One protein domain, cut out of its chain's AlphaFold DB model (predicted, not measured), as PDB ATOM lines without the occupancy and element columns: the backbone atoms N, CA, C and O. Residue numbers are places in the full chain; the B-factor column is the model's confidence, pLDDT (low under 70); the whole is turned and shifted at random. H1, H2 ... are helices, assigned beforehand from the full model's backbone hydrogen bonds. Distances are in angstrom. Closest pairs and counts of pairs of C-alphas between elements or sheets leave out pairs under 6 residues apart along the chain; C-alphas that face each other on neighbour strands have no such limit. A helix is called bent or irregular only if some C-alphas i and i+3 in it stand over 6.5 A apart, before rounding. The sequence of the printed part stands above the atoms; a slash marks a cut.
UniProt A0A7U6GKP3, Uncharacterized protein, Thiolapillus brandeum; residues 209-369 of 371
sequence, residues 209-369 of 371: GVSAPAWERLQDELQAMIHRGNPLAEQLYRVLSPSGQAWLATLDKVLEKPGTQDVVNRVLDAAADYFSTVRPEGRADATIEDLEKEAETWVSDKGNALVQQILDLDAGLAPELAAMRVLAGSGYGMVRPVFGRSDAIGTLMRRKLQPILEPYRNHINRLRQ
ATOM      1  N   GLY A 209     136.752 123.615 111.266       84.12
ATOM      2  CA  GLY A 209     136.172 123.911 109.966       84.12
ATOM      3  C   GLY A 209     137.249 124.187 108.922       84.12
ATOM      4  O   GLY A 209     138.433 124.306 109.227       84.12
ATOM      5  N   VAL A 210     136.823 124.335 107.671       91.00
ATOM      6  CA  VAL A 210     137.631 125.029 106.662       91.00
ATOM      7  C   VAL A 210     137.377 126.523 106.849       91.00
ATOM      8  O   VAL A 210     136.227 126.909 107.054       91.00
ATOM      9  N   SER A 211     138.426 127.346 106.809       92.38
ATOM     10  CA  SER A 211     138.284 128.805 106.864       92.38
ATOM     11  C   SER A 211     137.390 129.326 105.735       92.38
ATOM     12  O   SER A 211     137.250 128.685 104.689       92.38
ATOM     13  N   ALA A 212     136.801 130.506 105.926       93.69
ATOM     14  CA  ALA A 212     136.006 131.147 104.882       93.69
ATOM     15  C   ALA A 212     136.870 131.435 103.634       93.69
ATOM     16  O   ALA A 212     138.073 131.670 103.785       93.69
ATOM     17  N   PRO A 213     136.297 131.473 102.415       92.75
ATOM     18  CA  PRO A 213     137.058 131.769 101.196       92.75
ATOM     19  C   PRO A 213     137.867 133.074 101.278       92.75
ATOM     20  O   PRO A 213     139.032 133.103 100.887       92.75
ATOM     21  N   ALA A 214     137.299 134.118 101.887       93.31
ATOM     22  CA  ALA A 214     137.968 135.403 102.090       93.31
ATOM     23  C   ALA A 214     139.121 135.391 103.119       93.31
ATOM     24  O   ALA A 214     139.826 136.392 103.250       93.31
ATOM     25  N   TRP A 215     139.325 134.297 103.866       94.69
ATOM     26  CA  TRP A 215     140.291 134.228 104.971       94.69
ATOM     27  C   TRP A 215     141.717 134.566 104.543       94.69
ATOM     28  O   TRP A 215     142.332 135.457 105.122       94.69
ATOM     29  N   GLU A 216     142.226 133.896 103.505       93.19
ATOM     30  CA  GLU A 216     143.610 134.082 103.051       93.19
ATOM     31  C   GLU A 216     143.886 135.525 102.620       93.19
ATOM     32  O   GLU A 216     144.990 136.026 102.817       93.19
ATOM     33  N   ARG A 217     142.866 136.193 102.069       94.31
ATOM     34  CA  ARG A 217     142.932 137.577 101.597       94.31
ATOM     35  C   ARG A 217     142.876 138.591 102.738       94.31
ATOM     36  O   ARG A 217     143.578 139.591 102.670       94.31
ATOM     37  N   LEU A 218     142.031 138.363 103.745       95.88
ATOM     38  CA  LEU A 218     141.697 139.370 104.759       95.88
ATOM     39  C   LEU A 218     142.443 139.202 106.089       95.88
ATOM     40  O   LEU A 218     142.503 140.157 106.862       95.88
ATOM     41  N   GLN A 219     142.997 138.023 106.393       96.38
ATOM     42  CA  GLN A 219     143.537 137.720 107.729       96.38
ATOM     43  C   GLN A 219     144.598 138.725 108.212       96.38
ATOM     44  O   GLN A 219     144.501 139.197 109.344       96.38
ATOM     45  N   ASP A 220     145.564 139.098 107.367       96.94
ATOM     46  CA  ASP A 220     146.685 139.964 107.760       96.94
ATOM     47  C   ASP A 220     146.221 141.407 108.010       96.94
ATOM     48  O   ASP A 220     146.637 142.065 108.968       96.94
ATOM     49  N   GLU A 221     145.314 141.901 107.168       97.06
ATOM     50  CA  GLU A 221     144.752 143.245 107.296       97.06
ATOM     51  C   GLU A 221     143.851 143.351 108.530       97.06
ATOM     52  O   GLU A 221     143.963 144.307 109.302       97.06
ATOM     53  N   LEU A 222     143.020 142.332 108.777       97.00
ATOM     54  CA  LEU A 222     142.200 142.251 109.982       97.00
ATOM     55  C   LEU A 222     143.069 142.172 111.242       97.00
ATOM     56  O   LEU A 222     142.798 142.900 112.194       97.00
ATOM     57  N   GLN A 223     144.155 141.393 111.247       96.94
ATOM     58  CA  GLN A 223     145.116 141.380 112.359       96.94
ATOM     59  C   GLN A 223     145.726 142.763 112.611       96.94
ATOM     60  O   GLN A 223     145.786 143.219 113.756       96.94
ATOM     61  N   ALA A 224     146.123 143.483 111.559       96.94
ATOM     62  CA  ALA A 224     146.635 144.843 111.697       96.94
ATOM     63  C   ALA A 224     145.591 145.803 112.299       96.94
ATOM     64  O   ALA A 224     145.943 146.681 113.092       96.94
ATOM     65  N   MET A 225     144.308 145.641 111.959       97.00
ATOM     66  CA  MET A 225     143.206 146.411 112.545       97.00
ATOM     67  C   MET A 225     142.913 146.020 114.000       97.00
ATOM     68  O   MET A 225     142.652 146.901 114.820       97.00
ATOM     69  N   ILE A 226     143.023 144.735 114.348       96.81
ATOM     70  CA  ILE A 226     142.907 144.241 115.729       96.81
ATOM     71  C   ILE A 226     143.993 144.873 116.606       96.81
ATOM     72  O   ILE A 226     143.692 145.400 117.672       96.81
ATOM     73  N   HIS A 227     145.239 144.943 116.127       95.81
ATOM     74  CA  HIS A 227     146.322 145.635 116.840       95.81
ATOM     75  C   HIS A 227     146.069 147.138 117.043       95.81
ATOM     76  O   HIS A 227     146.621 147.736 117.966       95.81
ATOM     77  N   ARG A 228     145.231 147.753 116.202       94.88
ATOM     78  CA  ARG A 228     144.775 149.147 116.340       94.88
ATOM     79  C   ARG A 228     143.513 149.283 117.200       94.88
ATOM     80  O   ARG A 228     143.036 150.400 117.381       94.88
ATOM     81  N   GLY A 229     142.988 148.178 117.732       95.00
ATOM     82  CA  GLY A 229     141.841 148.152 118.632       95.00
ATOM     83  C   GLY A 229     140.484 148.250 117.936       95.00
ATOM     84  O   GLY A 229     139.568 148.819 118.522       95.00
ATOM     85  N   ASN A 230     140.332 147.748 116.701       95.56
ATOM     86  CA  ASN A 230     139.016 147.659 116.059       95.56
ATOM     87  C   ASN A 230     138.294 146.351 116.472       95.56
ATOM     88  O   ASN A 230     138.661 145.280 115.982       95.56
ATOM     89  N   PRO A 231     137.243 146.415 117.313       96.25
ATOM     90  CA  PRO A 231     136.527 145.227 117.792       96.25
ATOM     91  C   PRO A 231     135.717 144.512 116.694       96.25
ATOM     92  O   PRO A 231     135.493 143.305 116.765       96.25
ATOM     93  N   LEU A 232     135.295 145.220 115.640       97.19
ATOM     94  CA  LEU A 232     134.602 144.594 114.508       97.19
ATOM     95  C   LEU A 232     135.566 143.770 113.650       97.19
ATOM     96  O   LEU A 232     135.176 142.724 113.136       97.19
ATOM     97  N   ALA A 233     136.824 144.212 113.532       97.56
ATOM     98  CA  ALA A 233     137.869 143.432 112.875       97.56
ATOM     99  C   ALA A 233     138.148 142.128 113.633       97.56
ATOM    100  O   ALA A 233     138.302 141.087 113.003       97.56
ATOM    101  N   GLU A 234     138.147 142.168 114.970       97.06
ATOM    102  CA  GLU A 234     138.288 140.977 115.814       97.06
ATOM    103  C   GLU A 234     137.149 139.983 115.581       97.06
ATOM    104  O   GLU A 234     137.406 138.811 115.301       97.06
ATOM    105  N   GLN A 235     135.895 140.447 115.610       98.12
ATOM    106  CA  GLN A 235     134.757 139.565 115.354       98.12
ATOM    107  C   GLN A 235     134.786 138.987 113.935       98.12
ATOM    108  O   GLN A 235     134.536 137.794 113.752       98.12
ATOM    109  N   LEU A 236     135.102 139.804 112.925       97.94
ATOM    110  CA  LEU A 236     135.177 139.340 111.544       97.94
ATOM    111  C   LEU A 236     136.309 138.319 111.365       97.94
ATOM    112  O   LEU A 236     136.091 137.262 110.781       97.94
ATOM    113  N   TYR A 237     137.486 138.578 111.934       97.56
ATOM    114  CA  TYR A 237     138.599 137.628 111.948       97.56
ATOM    115  C   TYR A 237     138.179 136.302 112.596       97.56
ATOM    116  O   TYR A 237     138.331 135.232 112.011       97.56
ATOM    117  N   ARG A 238     137.556 136.363 113.774       97.19
ATOM    118  CA  ARG A 238     137.056 135.182 114.482       97.19
ATOM    119  C   ARG A 238     136.115 134.355 113.605       97.19
ATOM    120  O   ARG A 238     136.314 133.153 113.458       97.19
ATOM    121  N   VAL A 239     135.144 135.005 112.961       97.25
ATOM    122  CA  VAL A 239     134.147 134.390 112.067       97.25
ATOM    123  C   VAL A 239     134.770 133.725 110.842       97.25
ATOM    124  O   VAL A 239     134.345 132.634 110.463       97.25
ATOM    125  N   LEU A 240     135.758 134.360 110.213       97.19
ATOM    126  CA  LEU A 240     136.384 133.839 108.995       97.19
ATOM    127  C   LEU A 240     137.367 132.686 109.277       97.19
ATOM    128  O   LEU A 240     137.670 131.904 108.371       97.19
ATOM    129  N   SER A 241     137.841 132.560 110.519       96.62
ATOM    130  CA  SER A 241     138.798 131.531 110.934       96.62
ATOM    131  C   SER A 241     138.236 130.099 110.826       96.62
ATOM    132  O   SER A 241     137.018 129.904 110.883       96.62
ATOM    133  N   PRO A 242     139.096 129.061 110.753       96.19
ATOM    134  CA  PRO A 242     138.665 127.657 110.812       96.19
ATOM    135  C   PRO A 242     137.752 127.332 112.007       96.19
ATOM    136  O   PRO A 242     136.744 126.639 111.854       96.19
ATOM    137  N   SER A 243     138.080 127.873 113.185       96.50
ATOM    138  CA  SER A 243     137.312 127.670 114.419       96.50
ATOM    139  C   SER A 243     135.936 128.344 114.365       96.50
ATOM    140  O   SER A 243     134.922 127.699 114.632       96.50
ATOM    141  N   GLY A 244     135.867 129.594 113.897       97.31
ATOM    142  CA  GLY A 244     134.602 130.309 113.737       97.31
ATOM    143  C   GLY A 244     133.699 129.674 112.683       97.31
ATOM    144  O   GLY A 244     132.486 129.596 112.867       97.31
ATOM    145  N   GLN A 245     134.277 129.125 111.615       97.75
ATOM    146  CA  GLN A 245     133.523 128.367 110.617       97.75
ATOM    147  C   GLN A 245     132.969 127.050 111.175       97.75
ATOM    148  O   GLN A 245     131.827 126.691 110.864       97.75
ATOM    149  N   ALA A 246     133.714 126.351 112.040       97.44
ATOM    150  CA  ALA A 246     133.189 125.197 112.772       97.44
ATOM    151  C   ALA A 246     132.026 125.588 113.691       97.44
ATOM    152  O   ALA A 246     131.005 124.891 113.746       97.44
ATOM    153  N   TRP A 247     132.162 126.721 114.379       98.12
ATOM    154  CA  TRP A 247     131.144 127.248 115.275       98.12
ATOM    155  C   TRP A 247     129.861 127.606 114.518       98.12
ATOM    156  O   TRP A 247     128.787 127.115 114.866       98.12
ATOM    157  N   LEU A 248     129.964 128.336 113.402       98.06
ATOM    158  CA  LEU A 248     128.824 128.688 112.548       98.06
ATOM    159  C   LEU A 248     128.140 127.459 111.942       98.06
ATOM    160  O   LEU A 248     126.912 127.389 111.897       98.06
ATOM    161  N   ALA A 249     128.914 126.469 111.494       97.06
ATOM    162  CA  ALA A 249     128.361 125.216 110.987       97.06
ATOM    163  C   ALA A 249     127.614 124.437 112.083       97.06
ATOM    164  O   ALA A 249     126.564 123.844 111.828       97.06
ATOM    165  N   THR A 250     128.133 124.458 113.311       97.44
ATOM    166  CA  THR A 250     127.502 123.809 114.465       97.44
ATOM    167  C   THR A 250     126.229 124.540 114.888       97.44
ATOM    168  O   THR A 250     125.209 123.891 115.129       97.44
ATOM    169  N   LEU A 251     126.250 125.875 114.905       97.69
ATOM    170  CA  LEU A 251     125.074 126.712 115.130       97.69
ATOM    171  C   LEU A 251     123.967 126.384 114.115       97.69
ATOM    172  O   LEU A 251     122.839 126.074 114.506       97.69
ATOM    173  N   ASP A 252     124.300 126.377 112.820       96.88
ATOM    174  CA  ASP A 252     123.353 126.053 111.747       96.88
ATOM    175  C   ASP A 252     122.745 124.654 111.924       96.88
ATOM    176  O   ASP A 252     121.531 124.466 111.798       96.88
ATOM    177  N   LYS A 253     123.570 123.674 112.308       94.94
ATOM    178  CA  LYS A 253     123.141 122.295 112.557       94.94
ATOM    179  C   LYS A 253     122.127 122.179 113.696       94.94
ATOM    180  O   LYS A 253     121.187 121.388 113.598       94.94
ATOM    181  N   VAL A 254     122.298 122.940 114.779       95.88
ATOM    182  CA  VAL A 254     121.327 122.966 115.886       95.88
ATOM    183  C   VAL A 254     120.003 123.576 115.417       95.88
ATOM    184  O   VAL A 254     118.937 123.015 115.686       95.88
ATOM    185  N   LEU A 255     120.074 124.687 114.680       95.69
ATOM    186  CA  LEU A 255     118.915 125.445 114.203       95.69
ATOM    187  C   LEU A 255     118.141 124.758 113.074       95.69
ATOM    188  O   LEU A 255     116.946 125.008 112.921       95.69
ATOM    189  N   GLU A 256     118.770 123.866 112.307       93.69
ATOM    190  CA  GLU A 256     118.079 123.063 111.292       93.69
ATOM    191  C   GLU A 256     116.973 122.205 111.929       93.69
ATOM    192  O   GLU A 256     115.870 122.072 111.390       93.69
ATOM    193  N   LYS A 257     117.267 121.596 113.086       90.69
ATOM    194  CA  LYS A 257     116.365 120.657 113.767       90.69
ATOM    195  C   LYS A 257     116.424 120.825 115.289       90.69
ATOM    196  O   LYS A 257     116.860 119.895 115.971       90.69
ATOM    197  N   PRO A 258     115.943 121.951 115.848       91.44
ATOM    198  CA  PRO A 258     115.910 122.140 117.292       91.44
ATOM    199  C   PRO A 258     114.975 121.126 117.963       91.44
ATOM    200  O   PRO A 258     113.946 120.723 117.399       91.44
ATOM    201  N   GLY A 259     115.372 120.684 119.162       87.38
ATOM    202  CA  GLY A 259     114.692 119.631 119.921       87.38
ATOM    203  C   GLY A 259     113.516 120.152 120.750       87.38
ATOM    204  O   GLY A 259     112.418 119.603 120.668       87.38
ATOM    205  N   THR A 260     113.744 121.234 121.496       92.19
ATOM    206  CA  THR A 260     112.784 121.881 122.409       92.19
ATOM    207  C   THR A 260     112.855 123.405 122.270       92.19
ATOM    208  O   THR A 260     113.719 123.913 121.549       92.19
ATOM    209  N   GLN A 261     111.955 124.134 122.940       93.62
ATOM    210  CA  GLN A 261     112.008 125.601 122.981       93.62
ATOM    211  C   GLN A 261     113.267 126.094 123.703       93.62
ATOM    212  O   GLN A 261     113.899 127.038 123.240       93.62
ATOM    213  N   ASP A 262     113.693 125.394 124.752       93.69
ATOM    214  CA  ASP A 262     114.868 125.766 125.549       93.69
ATOM    215  C   ASP A 262     116.149 125.653 124.729       93.69
ATOM    216  O   ASP A 262     116.992 126.542 124.774       93.69
ATOM    217  N   VAL A 263     116.259 124.621 123.879       95.31
ATOM    218  CA  VAL A 263     117.363 124.502 122.910       95.31
ATOM    219  C   VAL A 263     117.393 125.702 121.961       95.31
ATOM    220  O   VAL A 263     118.472 126.200 121.651       95.31
ATOM    221  N   VAL A 264     116.231 126.182 121.502       96.50
ATOM    222  CA  VAL A 264     116.151 127.363 120.625       96.50
ATOM    223  C   VAL A 264     116.567 128.625 121.375       96.50
ATOM    224  O   VAL A 264     117.411 129.364 120.883       96.50
ATOM    225  N   ASN A 265     116.019 128.867 122.566       95.88
ATOM    226  CA  ASN A 265     116.364 130.046 123.359       95.88
ATOM    227  C   ASN A 265     117.861 130.061 123.690       95.88
ATOM    228  O   ASN A 265     118.547 131.044 123.429       95.88
ATOM    229  N   ARG A 266     118.394 128.934 124.172       96.88
ATOM    230  CA  ARG A 266     119.793 128.828 124.588       96.88
ATOM    231  C   ARG A 266     120.767 128.953 123.419       96.88
ATOM    232  O   ARG A 266     121.822 129.554 123.588       96.88
ATOM    233  N   VAL A 267     120.433 128.429 122.235       97.69
ATOM    234  CA  VAL A 267     121.308 128.568 121.059       97.69
ATOM    235  C   VAL A 267     121.275 129.985 120.468       97.69
ATOM    236  O   VAL A 267     122.299 130.459 119.982       97.69
ATOM    237  N   LEU A 268     120.134 130.681 120.534       97.69
ATOM    238  CA  LEU A 268     120.048 132.098 120.156       97.69
ATOM    239  C   LEU A 268     120.849 132.974 121.124       97.69
ATOM    240  O   LEU A 268     121.590 133.844 120.681       97.69
ATOM    241  N   ASP A 269     120.765 132.692 122.423       97.19
ATOM    242  CA  ASP A 269     121.573 133.361 123.441       97.19
ATOM    243  C   ASP A 269     123.074 133.131 123.219       97.19
ATOM    244  O   ASP A 269     123.846 134.087 123.243       97.19
ATOM    245  N   ALA A 270     123.484 131.891 122.923       97.62
ATOM    246  CA  ALA A 270     124.874 131.574 122.600       97.62
ATOM    247  C   ALA A 270     125.368 132.340 121.360       97.62
ATOM    248  O   ALA A 270     126.522 132.764 121.318       97.62
ATOM    249  N   ALA A 271     124.503 132.558 120.363       97.94
ATOM    250  CA  ALA A 271     124.844 133.380 119.208       97.94
ATOM    251  C   ALA A 271     124.966 134.865 119.550       97.94
ATOM    252  O   ALA A 271     125.938 135.496 119.139       97.94
ATOM    253  N   ALA A 272     124.048 135.408 120.344       97.69
ATOM    254  CA  ALA A 272     124.163 136.785 120.806       97.69
ATOM    255  C   ALA A 272     125.458 137.012 121.601       97.69
ATOM    256  O   ALA A 272     126.147 138.003 121.372       97.69
ATOM    257  N   ASP A 273     125.833 136.070 122.472       97.25
ATOM    258  CA  ASP A 273     127.071 136.144 123.254       97.25
ATOM    259  C   ASP A 273     128.314 136.056 122.356       97.25
ATOM    260  O   ASP A 273     129.239 136.862 122.498       97.25
ATOM    261  N   TYR A 274     128.312 135.144 121.374       98.00
ATOM    262  CA  TYR A 274     129.400 134.988 120.403       98.00
ATOM    263  C   TYR A 274     129.643 136.252 119.564       98.00
ATOM    264  O   TYR A 274     130.785 136.531 119.202       98.00
ATOM    265  N   PHE A 275     128.588 137.016 119.264       97.88
ATOM    266  CA  PHE A 275     128.637 138.249 118.470       97.88
ATOM    267  C   PHE A 275     128.517 139.537 119.303       97.88
ATOM    268  O   PHE A 275     128.378 140.623 118.734       97.88
ATOM    269  N   SER A 276     128.592 139.448 120.633       96.19
ATOM    270  CA  SER A 276     128.346 140.566 121.561       96.19
ATOM    271  C   SER A 276     129.207 141.804 121.282       96.19
ATOM    272  O   SER A 276     128.730 142.931 121.401       96.19
ATOM    273  N   THR A 277     130.432 141.615 120.793       94.62
ATOM    274  CA  THR A 277     131.353 142.676 120.358       94.62
ATOM    275  C   THR A 277     130.763 143.614 119.291       94.62
ATOM    276  O   THR A 277     131.102 144.795 119.237       94.62
ATOM    277  N   VAL A 278     129.847 143.119 118.453       95.94
ATOM    278  CA  VAL A 278     129.174 143.893 117.393       95.94
ATOM    279  C   VAL A 278     127.979 144.681 117.942       95.94
ATOM    280  O   VAL A 278     127.468 145.580 117.273       95.94
ATOM    281  N   ARG A 279     127.534 144.373 119.167       95.25
ATOM    282  CA  ARG A 279     126.407 145.008 119.861       95.25
ATOM    283  C   ARG A 279     126.753 145.332 121.323       95.25
ATOM    284  O   ARG A 279     126.202 144.715 122.235       95.25
ATOM    285  N   PRO A 280     127.648 146.310 121.566       92.94
ATOM    286  CA  PRO A 280     128.100 146.666 122.914       92.94
ATOM    287  C   PRO A 280     126.980 147.185 123.828       92.94
ATOM    288  O   PRO A 280     127.117 147.151 125.047       92.94
ATOM    289  N   GLU A 281     125.864 147.655 123.269       91.81
ATOM    290  CA  GLU A 281     124.681 148.065 124.029       91.81
ATOM    291  C   GLU A 281     123.858 146.892 124.598       91.81
ATOM    292  O   GLU A 281     122.929 147.118 125.373       91.81
ATOM    293  N   GLY A 282     124.204 145.650 124.245       87.50
ATOM    294  CA  GLY A 282     123.553 144.434 124.732       87.50
ATOM    295  C   GLY A 282     122.459 143.897 123.810       87.50
ATOM    296  O   GLY A 282     122.174 144.446 122.747       87.50
ATOM    297  N   ARG A 283     121.856 142.770 124.205       86.38
ATOM    298  CA  ARG A 283     120.890 142.031 123.376       86.38
ATOM    299  C   ARG A 283     119.654 142.872 123.051       86.38
ATOM    300  O   ARG A 283     119.142 143.607 123.894       86.38
ATOM    301  N   ALA A 284     119.141 142.706 121.836       88.88
ATOM    302  CA  ALA A 284     117.924 143.365 121.389       88.88
ATOM    303  C   ALA A 284     116.696 142.488 121.664       88.88
ATOM    304  O   ALA A 284     116.693 141.286 121.407       88.88
ATOM    305  N   ASP A 285     115.620 143.100 122.152       92.81
ATOM    306  CA  ASP A 285     114.319 142.442 122.263       92.81
ATOM    307  C   ASP A 285     113.455 142.752 121.033       92.81
ATOM    308  O   ASP A 285     112.515 143.544 121.098       92.81
ATOM    309  N   ALA A 286     113.828 142.179 119.887       96.00
ATOM    310  CA  ALA A 286     113.261 142.516 118.581       96.00
ATOM    311  C   ALA A 286     112.960 141.271 117.729       96.00
ATOM    312  O   ALA A 286     113.490 140.185 117.982       96.00
ATOM    313  N   THR A 287     112.099 141.422 116.716       97.38
ATOM    314  CA  THR A 287     111.868 140.368 115.715       97.38
ATOM    315  C   THR A 287     113.013 140.321 114.705       97.38
ATOM    316  O   THR A 287     113.800 141.261 114.607       97.38
ATOM    317  N   ILE A 288     113.107 139.241 113.922       97.44
ATOM    318  CA  ILE A 288     114.141 139.121 112.884       97.44
ATOM    319  C   ILE A 288     114.058 140.261 111.858       97.44
ATOM    320  O   ILE A 288     115.084 140.816 111.486       97.44
ATOM    321  N   GLU A 289     112.852 140.686 111.478       97.56
ATOM    322  CA  GLU A 289     112.652 141.766 110.509       97.56
ATOM    323  C   GLU A 289     113.100 143.128 111.051       97.56
ATOM    324  O   GLU A 289     113.596 143.971 110.302       97.56
ATOM    325  N   ASP A 290     112.907 143.368 112.349       97.94
ATOM    326  CA  ASP A 290     113.353 144.600 112.996       97.94
ATOM    327  C   ASP A 290     114.877 144.607 113.178       97.94
ATOM    328  O   ASP A 290     115.512 145.639 112.955       97.94
ATOM    329  N   LEU A 291     115.473 143.452 113.498       97.94
ATOM    330  CA  LEU A 291     116.927 143.280 113.550       97.94
ATOM    331  C   LEU A 291     117.581 143.509 112.184       97.94
ATOM    332  O   LEU A 291     118.614 144.167 112.110       97.94
ATOM    333  N   GLU A 292     116.985 143.001 111.104       98.25
ATOM    334  CA  GLU A 292     117.492 143.190 109.740       98.25
ATOM    335  C   GLU A 292     117.487 144.668 109.334       98.25
ATOM    336  O   GLU A 292     118.510 145.188 108.888       98.25
ATOM    337  N   LYS A 293     116.382 145.385 109.573       98.06
ATOM    338  CA  LYS A 293     116.292 146.830 109.292       98.06
ATOM    339  C   LYS A 293     117.280 147.650 110.118       98.06
ATOM    340  O   LYS A 293     117.866 148.616 109.621       98.06
ATOM    341  N   GLU A 294     117.438 147.300 111.393       97.62
ATOM    342  CA  GLU A 294     118.399 147.967 112.268       97.62
ATOM    343  C   GLU A 294     119.829 147.721 111.787       97.62
ATOM    344  O   GLU A 294     120.592 148.677 111.674       97.62
ATOM    345  N   ALA A 295     120.169 146.488 111.412       98.06
ATOM    346  CA  ALA A 295     121.482 146.146 110.886       98.06
ATOM    347  C   ALA A 295     121.805 146.882 109.573       98.06
ATOM    348  O   ALA A 295     122.909 147.404 109.425       98.06
ATOM    349  N   GLU A 296     120.849 146.995 108.646       97.62
ATOM    350  CA  GLU A 296     121.012 147.775 107.409       97.62
ATOM    351  C   GLU A 296     121.289 149.257 107.693       97.62
ATOM    352  O   GLU A 296     122.176 149.867 107.085       97.62
ATOM    353  N   THR A 297     120.555 149.831 108.651       97.44
ATOM    354  CA  THR A 297     120.745 151.220 109.087       97.44
ATOM    355  C   THR A 297     122.115 151.399 109.742       97.44
ATOM    356  O   THR A 297     122.827 152.351 109.428       97.44
ATOM    357  N   TRP A 298     122.504 150.460 110.606       97.50
ATOM    358  CA  TRP A 298     123.768 150.472 111.339       97.50
ATOM    359  C   TRP A 298     124.989 150.385 110.416       97.50
ATOM    360  O   TRP A 298     125.955 151.121 110.619       97.50
ATOM    361  N   VAL A 299     124.941 149.545 109.374       97.50
ATOM    362  CA  VAL A 299     126.023 149.454 108.377       97.50
ATOM    363  C   VAL A 299     126.075 150.691 107.473       97.50
ATOM    364  O   VAL A 299     127.152 151.122 107.064       97.50
ATOM    365  N   SER A 300     124.919 151.288 107.167       96.06
ATOM    366  CA  SER A 300     124.829 152.463 106.287       96.06
ATOM    367  C   SER A 300     125.192 153.785 106.977       96.06
ATOM    368  O   SER A 300     125.350 154.809 106.303       96.06
ATOM    369  N   ASP A 301     125.319 153.793 108.306       95.94
ATOM    370  CA  ASP A 301     125.670 154.985 109.069       95.94
ATOM    371  C   ASP A 301     127.141 155.374 108.851       95.94
ATOM    372  O   ASP A 301     128.074 154.771 109.386       95.94
ATOM    373  N   LYS A 302     127.356 156.454 108.093       93.25
ATOM    374  CA  LYS A 302     128.690 157.030 107.858       93.25
ATOM    375  C   LYS A 302     129.330 157.607 109.125       93.25
ATOM    376  O   LYS A 302     130.533 157.851 109.127       93.25
ATOM    377  N   GLY A 303     128.548 157.847 110.179       94.12
ATOM    378  CA  GLY A 303     129.041 158.235 111.499       94.12
ATOM    379  C   GLY A 303     129.677 157.077 112.273       94.12
ATOM    380  O   GLY A 303     130.454 157.316 113.199       94.12
ATOM    381  N   ASN A 304     129.413 155.828 111.879       95.06
ATOM    382  CA  ASN A 304     129.979 154.650 112.519       95.06
ATOM    383  C   ASN A 304     131.407 154.382 112.019       95.06
ATOM    384  O   ASN A 304     131.639 153.604 111.094       95.06
ATOM    385  N   ALA A 305     132.381 155.031 112.660       95.06
ATOM    386  CA  ALA A 305     133.788 154.950 112.272       95.06
ATOM    387  C   ALA A 305     134.343 153.513 112.248       95.06
ATOM    388  O   ALA A 305     135.180 153.207 111.405       95.06
ATOM    389  N   LEU A 306     133.880 152.626 113.139       95.56
ATOM    390  CA  LEU A 306     134.341 151.234 113.176       95.56
ATOM    391  C   LEU A 306     133.876 150.447 111.951       95.56
ATOM    392  O   LEU A 306     134.666 149.695 111.382       95.56
ATOM    393  N   VAL A 307     132.622 150.647 111.532       97.06
ATOM    394  CA  VAL A 307     132.080 150.062 110.297       97.06
ATOM    395  C   VAL A 307     132.803 150.629 109.083       97.06
ATOM    396  O   VAL A 307     133.256 149.857 108.243       97.06
ATOM    397  N   GLN A 308     132.973 151.955 109.009       97.19
ATOM    398  CA  GLN A 308     133.636 152.589 107.863       97.19
ATOM    399  C   GLN A 308     135.063 152.069 107.668       97.19
ATOM    400  O   GLN A 308     135.435 151.758 106.547       97.19
ATOM    401  N   GLN A 309     135.824 151.852 108.746       96.19
ATOM    402  CA  GLN A 309     137.167 151.271 108.645       96.19
ATOM    403  C   GLN A 309     137.190 149.878 107.990       96.19
ATOM    404  O   GLN A 309     138.149 149.558 107.296       96.19
ATOM    405  N   ILE A 310     136.167 149.044 108.214       97.00
ATOM    406  CA  ILE A 310     136.060 147.726 107.567       97.00
ATOM    407  C   ILE A 310     135.619 147.882 106.106       97.00
ATOM    408  O   ILE A 310     136.128 147.192 105.231       97.00
ATOM    409  N   LEU A 311     134.700 148.807 105.820       96.94
ATOM    410  CA  LEU A 311     134.233 149.058 104.452       96.94
ATOM    411  C   LEU A 311     135.285 149.745 103.570       96.94
ATOM    412  O   LEU A 311     135.268 149.560 102.355       96.94
ATOM    413  N   ASP A 312     136.210 150.498 104.166       95.81
ATOM    414  CA  ASP A 312     137.383 151.053 103.486       95.81
ATOM    415  C   ASP A 312     138.354 149.947 103.042       95.81
ATOM    416  O   ASP A 312     139.078 150.124 102.061       95.81
ATOM    417  N   LEU A 313     138.358 148.808 103.747       94.12
ATOM    418  CA  LEU A 313     139.119 147.618 103.370       94.12
ATOM    419  C   LEU A 313     138.477 146.910 102.176       94.12
ATOM    420  O   LEU A 313     139.125 146.637 101.167       94.12
ATOM    421  N   ASP A 314     137.184 146.621 102.305       94.94
ATOM    422  CA  ASP A 314     136.382 145.979 101.277       94.94
ATOM    423  C   ASP A 314     134.910 146.358 101.467       94.94
ATOM    424  O   ASP A 314     134.213 145.859 102.356       94.94
ATOM    425  N   ALA A 315     134.409 147.237 100.597       94.69
ATOM    426  CA  ALA A 315     133.012 147.667 100.617       94.69
ATOM    427  C   ALA A 315     132.031 146.497 100.398       94.69
ATOM    428  O   ALA A 315     130.855 146.599 100.756       94.69
ATOM    429  N   GLY A 316     132.510 145.382  99.834       94.94
ATOM    430  CA  GLY A 316     131.763 144.142  99.681       94.94
ATOM    431  C   GLY A 316     131.396 143.468 101.002       94.94
ATOM    432  O   GLY A 316     130.485 142.652 100.977       94.94
ATOM    433  N   LEU A 317     132.022 143.842 102.130       96.69
ATOM    434  CA  LEU A 317     131.772 143.275 103.467       96.69
ATOM    435  C   LEU A 317     130.550 143.863 104.193       96.69
ATOM    436  O   LEU A 317     130.217 143.437 105.302       96.69
ATOM    437  N   ALA A 318     129.873 144.860 103.612       97.44
ATOM    438  CA  ALA A 318     128.685 145.468 104.215       97.44
ATOM    439  C   ALA A 318     127.590 144.442 104.589       97.44
ATOM    440  O   ALA A 318     127.080 144.503 105.713       97.44
ATOM    441  N   PRO A 319     127.236 143.468 103.729       97.56
ATOM    442  CA  PRO A 319     126.265 142.437 104.080       97.56
ATOM    443  C   PRO A 319     126.719 141.527 105.229       97.56
ATOM    444  O   PRO A 319     125.887 141.071 106.012       97.56
ATOM    445  N   GLU A 320     128.014 141.245 105.350       97.94
ATOM    446  CA  GLU A 320     128.583 140.404 106.405       97.94
ATOM    447  C   GLU A 320     128.560 141.137 107.747       97.94
ATOM    448  O   GLU A 320     128.157 140.558 108.755       97.94
ATOM    449  N   LEU A 321     128.888 142.433 107.762       98.06
ATOM    450  CA  LEU A 321     128.719 143.284 108.943       98.06
ATOM    451  C   LEU A 321     127.254 143.317 109.405       98.06
ATOM    452  O   LEU A 321     126.984 143.160 110.599       98.06
ATOM    453  N   ALA A 322     126.309 143.457 108.470       98.31
ATOM    454  CA  ALA A 322     124.881 143.428 108.781       98.31
ATOM    455  C   ALA A 322     124.457 142.062 109.345       98.31
ATOM    456  O   ALA A 322     123.771 142.003 110.364       98.31
ATOM    457  N   ALA A 323     124.925 140.960 108.751       98.56
ATOM    458  CA  ALA A 323     124.652 139.616 109.252       98.56
ATOM    459  C   ALA A 323     125.172 139.421 110.682       98.56
ATOM    460  O   ALA A 323     124.421 138.969 111.544       98.56
ATOM    461  N   MET A 324     126.413 139.823 110.981       98.50
ATOM    462  CA  MET A 324     126.941 139.760 112.351       98.50
ATOM    463  C   MET A 324     126.095 140.583 113.330       98.50
ATOM    464  O   MET A 324     125.830 140.134 114.443       98.50
ATOM    465  N   ARG A 325     125.626 141.763 112.909       98.00
ATOM    466  CA  ARG A 325     124.780 142.650 113.718       98.00
ATOM    467  C   ARG A 325     123.397 142.052 114.009       98.00
ATOM    468  O   ARG A 325     122.894 142.216 115.126       98.00
ATOM    469  N   VAL A 326     122.811 141.331 113.049       98.31
ATOM    470  CA  VAL A 326     121.577 140.550 113.250       98.31
ATOM    471  C   VAL A 326     121.817 139.426 114.255       98.31
ATOM    472  O   VAL A 326     121.086 139.329 115.239       98.31
ATOM    473  N   LEU A 327     122.870 138.621 114.065       98.19
ATOM    474  CA  LEU A 327     123.197 137.506 114.965       98.19
ATOM    475  C   LEU A 327     123.507 137.984 116.397       98.19
ATOM    476  O   LEU A 327     123.109 137.327 117.356       98.19
ATOM    477  N   ALA A 328     124.120 139.160 116.560       97.62
ATOM    478  CA  ALA A 328     124.345 139.792 117.864       97.62
ATOM    479  C   ALA A 328     123.052 140.207 118.590       97.62
ATOM    480  O   ALA A 328     123.039 140.367 119.808       97.62
ATOM    481  N   GLY A 329     121.964 140.435 117.850       96.19
ATOM    482  CA  GLY A 329     120.658 140.808 118.398       96.19
ATOM    483  C   GLY A 329     119.777 139.620 118.783       96.19
ATOM    484  O   GLY A 329     118.632 139.826 119.177       96.19
ATOM    485  N   SER A 330     120.282 138.394 118.649       94.69
ATOM    486  CA  SER A 330     119.511 137.173 118.874       94.69
ATOM    487  C   SER A 330     119.004 137.035 120.307       94.69
ATOM    488  O   SER A 330     119.653 137.446 121.267       94.69
ATOM    489  N   GLY A 331     117.839 136.408 120.462       94.38
ATOM    490  CA  GLY A 331     117.280 136.098 121.774       94.38
ATOM    491  C   GLY A 331     115.785 135.809 121.728       94.38
ATOM    492  O   GLY A 331     115.197 135.601 120.662       94.38
ATOM    493  N   TYR A 332     115.149 135.829 122.903       95.38
ATOM    494  CA  TYR A 332     113.726 135.501 123.046       95.38
ATOM    495  C   TYR A 332     112.802 136.397 122.204       95.38
ATOM    496  O   TYR A 332     111.781 135.919 121.707       95.38
ATOM    497  N   GLY A 333     113.157 137.671 121.988       95.62
ATOM    498  CA  GLY A 333     112.380 138.610 121.167       95.62
ATOM    499  C   GLY A 333     112.059 138.080 119.767       95.62
ATOM    500  O   GLY A 333     110.926 138.217 119.303       95.62
ATOM    501  N   MET A 334     113.001 137.355 119.154       95.88
ATOM    502  CA  MET A 334     112.831 136.783 117.819       95.88
ATOM    503  C   MET A 334     111.755 135.699 117.767       95.88
ATOM    504  O   MET A 334     110.996 135.612 116.805       95.88
ATOM    505  N   VAL A 335     111.695 134.851 118.794       96.44
ATOM    506  CA  VAL A 335     110.805 133.679 118.843       96.44
ATOM    507  C   VAL A 335     109.516 133.941 119.613       96.44
ATOM    508  O   VAL A 335     108.557 133.173 119.486       96.44
ATOM    509  N   ARG A 336     109.438 135.056 120.348       95.62
ATOM    510  CA  ARG A 336     108.264 135.511 121.105       95.62
ATOM    511  C   ARG A 336     106.955 135.474 120.309       95.62
ATOM    512  O   ARG A 336     105.966 135.013 120.885       95.62
ATOM    513  N   PRO A 337     106.883 135.876 119.019       94.12
ATOM    514  CA  PRO A 337     105.637 135.793 118.252       94.12
ATOM    515  C   PRO A 337     105.060 134.370 118.155       94.12
ATOM    516  O   PRO A 337     103.845 134.206 118.017       94.12
ATOM    517  N   VAL A 338     105.920 133.350 118.249       94.56
ATOM    518  CA  VAL A 338     105.550 131.932 118.210       94.56
ATOM    519  C   VAL A 338     105.421 131.359 119.622       94.56
ATOM    520  O   VAL A 338     104.362 130.828 119.960       94.56
ATOM    521  N   PHE A 339     106.465 131.474 120.444       94.38
ATOM    522  CA  PHE A 339     106.532 130.859 121.776       94.38
ATOM    523  C   PHE A 339     105.591 131.515 122.782       94.38
ATOM    524  O   PHE A 339     104.957 130.819 123.566       94.38
ATOM    525  N   GLY A 340     105.364 132.829 122.689       90.38
ATOM    526  CA  GLY A 340     104.387 133.519 123.536       90.38
ATOM    527  C   GLY A 340     102.934 133.089 123.291       90.38
ATOM    528  O   GLY A 340     102.038 133.492 124.027       90.38
ATOM    529  N   ARG A 341     102.675 132.296 122.242       91.00
ATOM    530  CA  ARG A 341     101.337 131.831 121.839       91.00
ATOM    531  C   ARG A 341     101.252 130.312 121.684       91.00
ATOM    532  O   ARG A 341     100.223 129.807 121.233       91.00
ATOM    533  N   SER A 342     102.335 129.581 121.947       88.31
ATOM    534  CA  SER A 342     102.395 128.145 121.695       88.31
ATOM    535  C   SER A 342     103.470 127.461 122.527       88.31
ATOM    536  O   SER A 342     104.643 127.800 122.448       88.31
ATOM    537  N   ASP A 343     103.075 126.376 123.170       85.38
ATOM    538  CA  ASP A 343     103.908 125.370 123.837       85.38
ATOM    539  C   ASP A 343     104.294 124.213 122.893       85.38
ATOM    540  O   ASP A 343     104.658 123.120 123.321       85.38
ATOM    541  N   ALA A 344     104.184 124.422 121.573       87.44
ATOM    542  CA  ALA A 344     104.421 123.360 120.608       87.44
ATOM    543  C   ALA A 344     105.868 122.866 120.703       87.44
ATOM    544  O   ALA A 344     106.798 123.667 120.800       87.44
ATOM    545  N   ILE A 345     106.037 121.548 120.570       84.12
ATOM    546  CA  ILE A 345     107.332 120.861 120.534       84.12
ATOM    547  C   ILE A 345     107.529 120.109 119.208       84.12
ATOM    548  O   ILE A 345     106.598 119.931 118.411       84.12
ATOM    549  N   GLY A 346     108.762 119.671 118.945       85.94
ATOM    550  CA  GLY A 346     109.090 118.811 117.808       85.94
ATOM    551  C   GLY A 346     108.727 119.412 116.442       85.94
ATOM    552  O   GLY A 346     109.036 120.563 116.140       85.94
ATOM    553  N   THR A 347     108.092 118.620 115.571       90.25
ATOM    554  CA  THR A 347     107.811 119.016 114.175       90.25
ATOM    555  C   THR A 347     106.888 120.229 114.068       90.25
ATOM    556  O   THR A 347     107.097 121.076 113.200       90.25
ATOM    557  N   LEU A 348     105.887 120.339 114.948       92.44
ATOM    558  CA  LEU A 348     104.961 121.472 114.928       92.44
ATOM    559  C   LEU A 348     105.676 122.776 115.299       92.44
ATOM    560  O   LEU A 348     105.476 123.781 114.619       92.44
ATOM    561  N   MET A 349     106.532 122.734 116.325       94.94
ATOM    562  CA  MET A 349     107.388 123.856 116.720       94.94
ATOM    563  C   MET A 349     108.252 124.319 115.548       94.94
ATOM    564  O   MET A 349     108.206 125.487 115.176       94.94
ATOM    565  N   ARG A 350     108.968 123.386 114.905       94.19
ATOM    566  CA  ARG A 350     109.848 123.689 113.765       94.19
ATOM    567  C   ARG A 350     109.101 124.350 112.611       94.19
ATOM    568  O   ARG A 350     109.568 125.351 112.087       94.19
ATOM    569  N   ARG A 351     107.912 123.850 112.259       95.25
ATOM    570  CA  ARG A 351     107.083 124.459 111.205       95.25
ATOM    571  C   ARG A 351     106.653 125.885 111.558       95.25
ATOM    572  O   ARG A 351     106.622 126.737 110.680       95.25
ATOM    573  N   LYS A 352     106.305 126.149 112.822       95.25
ATOM    574  CA  LYS A 352     105.926 127.498 113.270       95.25
ATOM    575  C   LYS A 352     107.117 128.456 113.328       95.25
ATOM    576  O   LYS A 352     106.933 129.639 113.079       95.25
ATOM    577  N   LEU A 353     108.306 127.950 113.655       96.25
ATOM    578  CA  LEU A 353     109.543 128.729 113.728       96.25
ATOM    579  C   LEU A 353     110.203 128.960 112.368       96.25
ATOM    580  O   LEU A 353     111.039 129.850 112.268       96.25
ATOM    581  N   GLN A 354     109.851 128.195 111.333       95.62
ATOM    582  CA  GLN A 354     110.472 128.300 110.012       95.62
ATOM    583  C   GLN A 354     110.527 129.741 109.465       95.62
ATOM    584  O   GLN A 354     111.615 130.139 109.057       95.62
ATOM    585  N   PRO A 355     109.455 130.563 109.527       95.81
ATOM    586  CA  PRO A 355     109.507 131.943 109.034       95.81
ATOM    587  C   PRO A 355     110.530 132.834 109.751       95.81
ATOM    588  O   PRO A 355     110.921 133.853 109.204       95.81
ATOM    589  N   ILE A 356     110.958 132.457 110.961       96.44
ATOM    590  CA  ILE A 356     111.938 133.191 111.773       96.44
ATOM    591  C   ILE A 356     113.339 132.593 111.588       96.44
ATOM    592  O   ILE A 356     114.314 133.313 111.400       96.44
ATOM    593  N   LEU A 357     113.454 131.261 111.641       96.62
ATOM    594  CA  LEU A 357     114.750 130.582 111.597       96.62
ATOM    595  C   LEU A 357     115.341 130.508 110.188       96.62
ATOM    596  O   LEU A 357     116.556 130.466 110.058       96.62
ATOM    597  N   GLU A 358     114.525 130.486 109.137       96.81
ATOM    598  CA  GLU A 358     115.016 130.477 107.755       96.81
ATOM    599  C   GLU A 358     115.776 131.767 107.385       96.81
ATOM    600  O   GLU A 358     116.944 131.650 107.004       96.81
ATOM    601  N   PRO A 359     115.223 132.988 107.567       97.50
ATOM    602  CA  PRO A 359     115.991 134.216 107.342       97.50
ATOM    603  C   PRO A 359     117.197 134.323 108.280       97.50
ATOM    604  O   PRO A 359     118.294 134.651 107.836       97.50
ATOM    605  N   TYR A 360     117.052 133.929 109.549       98.12
ATOM    606  CA  TYR A 360     118.169 133.917 110.493       98.12
ATOM    607  C   TYR A 360     119.336 133.020 110.036       98.12
ATOM    608  O   TYR A 360     120.500 133.420 110.072       98.12
ATOM    609  N   ARG A 361     119.039 131.819 109.528       98.06
ATOM    610  CA  ARG A 361     120.053 130.902 108.985       98.06
ATOM    611  C   ARG A 361     120.699 131.420 107.700       98.06
ATOM    612  O   ARG A 361     121.848 131.077 107.431       98.06
ATOM    613  N   ASN A 362     120.028 132.274 106.926       97.94
ATOM    614  CA  ASN A 362     120.648 132.916 105.762       97.94
ATOM    615  C   ASN A 362     121.800 133.848 106.168       97.94
ATOM    616  O   ASN A 362     122.824 133.862 105.485       97.94
ATOM    617  N   HIS A 363     121.686 134.550 107.302       98.38
ATOM    618  CA  HIS A 363     122.789 135.346 107.860       98.38
ATOM    619  C   HIS A 363     123.974 134.468 108.270       98.38
ATOM    620  O   HIS A 363     125.117 134.792 107.956       98.38
ATOM    621  N   ILE A 364     123.715 133.301 108.872       98.12
ATOM    622  CA  ILE A 364     124.766 132.318 109.189       98.12
ATOM    623  C   ILE A 364     125.461 131.839 107.908       98.12
ATOM    624  O   ILE A 364     126.686 131.839 107.824       98.12
ATOM    625  N   ASN A 365     124.690 131.447 106.891       97.00
ATOM    626  CA  ASN A 365     125.242 130.949 105.631       97.00
ATOM    627  C   ASN A 365     126.050 132.010 104.881       97.00
ATOM    628  O   ASN A 365     127.079 131.674 104.300       97.00
ATOM    629  N   ARG A 366     125.640 133.282 104.948       96.94
ATOM    630  CA  ARG A 366     126.412 134.405 104.404       96.94
ATOM    631  C   ARG A 366     127.809 134.471 105.016       96.94
ATOM    632  O   ARG A 366     128.792 134.474 104.283       96.94
ATOM    633  N   LEU A 367     127.907 134.418 106.344       97.38
ATOM    634  CA  LEU A 367     129.194 134.436 107.051       97.38
ATOM    635  C   LEU A 367     130.064 133.199 106.780       97.38
ATOM    636  O   LEU A 367     131.271 133.221 107.014       97.38
ATOM    637  N   ARG A 368     129.477 132.112 106.269       95.50
ATOM    638  CA  ARG A 368     130.213 130.909 105.856       95.50
ATOM    639  C   ARG A 368     130.722 130.951 104.417       95.50
ATOM    640  O   ARG A 368     131.539 130.121 104.033       95.50
ATOM    641  N   GLN A 369     130.218 131.880 103.611       92.69
ATOM    642  CA  GLN A 369     130.469 131.957 102.170       92.69
ATOM    643  C   GLN A 369     131.062 133.307 101.758       92.69
ATOM    644  O   GLN A 369     130.906 133.708 100.608       92.69
TER     645      GLN A 369
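Overview. This is residues 209 to 369 of the 371 residues of an uncharacterized protein of Thiolapillus brandeum (UniProt A0A7U6GKP3). Four lengthwise helices, H3, H4, H5 and H9, make most of the length of an all-helix body, with H7 in the middle packed on H5 and H9. At one end the hairpin of H1 and H2, together with H6, stands across that length; at the other end short H8 folds back into H9. The printed part has 161 residues with nine named helices, H1 to H9 in order, and no named strand. It is compact, with a radius of gyration of the C-alphas of 15.9 A, and spans 48 by 34 by 21 A.

Along the chain. The longest helix, H9, is residues 346 to 368, 27.1 A from C-alpha 346 at (109.090, 118.811, 117.808) to C-alpha 368 at (130.213, 130.909, 105.856), with a kink of 70 degrees near residue 355. H7 is residues 315 to 328, 20.8 A, and H5 residues 288 to 300, 18.3 A. H3 is residues 242 to 256, 21.1 A, and H4 residues 261 to 274, 19.9 A. H1 is residues 215 to 227, 17.5 A, from C-alpha 215 at (140.291, 134.228, 104.971). The shorter ones are H2, residues 231 to 240, H6, residues 305 to 311, and H8, residues 332 to 339. H1, H7, H8 and H9 are irregular; for instance, C-alphas 352 and 355 in H9 are 7.1 A apart.

Arrangement. H5, H7 and H9 form an up and down bundle, each running against the one before. H9 touches H7 with residues 360 to 367 alone, closest at the C-alphas of Ala 323 and His 363, 4.9 A, at a shallow tilt of 34.6 degrees, only just short of steep. H7 touches H5 at a steep tilt of 40 degrees, with the C-alphas of Ala 295 and Ala 322 closest, 4.8 A. H9 touches H3 at Gln 245 and Arg 368, C-alphas 6.3 A apart, opposite ways at 22 degrees, a shallow tilt. H3 and H4 form a hairpin, closest at the C-alphas of Leu 255 and Val 264, 7.2 A. H8 and H9 form another, closest at those of Val 338 and Lys 352, 6.6 A. H1 and H2 form a third, closest at those of Leu 222 and Ala 233, 5.3 A. H2 touches H6, closest at the C-alphas of Leu 232 and Leu 306, 6.8 A. H1 and H9 are apart. Every O i to N i+4 pair is within hydrogen-bond range in H2, H3, H4 and H5; the counts are 7 of 9 in H1, 2 of 3 in H6, 8 of 10 in H7, 2 of 4 in H8 and 16 of 19 in H9.

Size, cuts and confidence. The C-alphas farthest apart, of Arg 228 and Leu 348, are 48.5 A apart. The printed part has no cut. The link from H4 to H5, residues 275 to 287, is long. Mean pLDDT of the printed part is 95.5, and no printed residue is under 70.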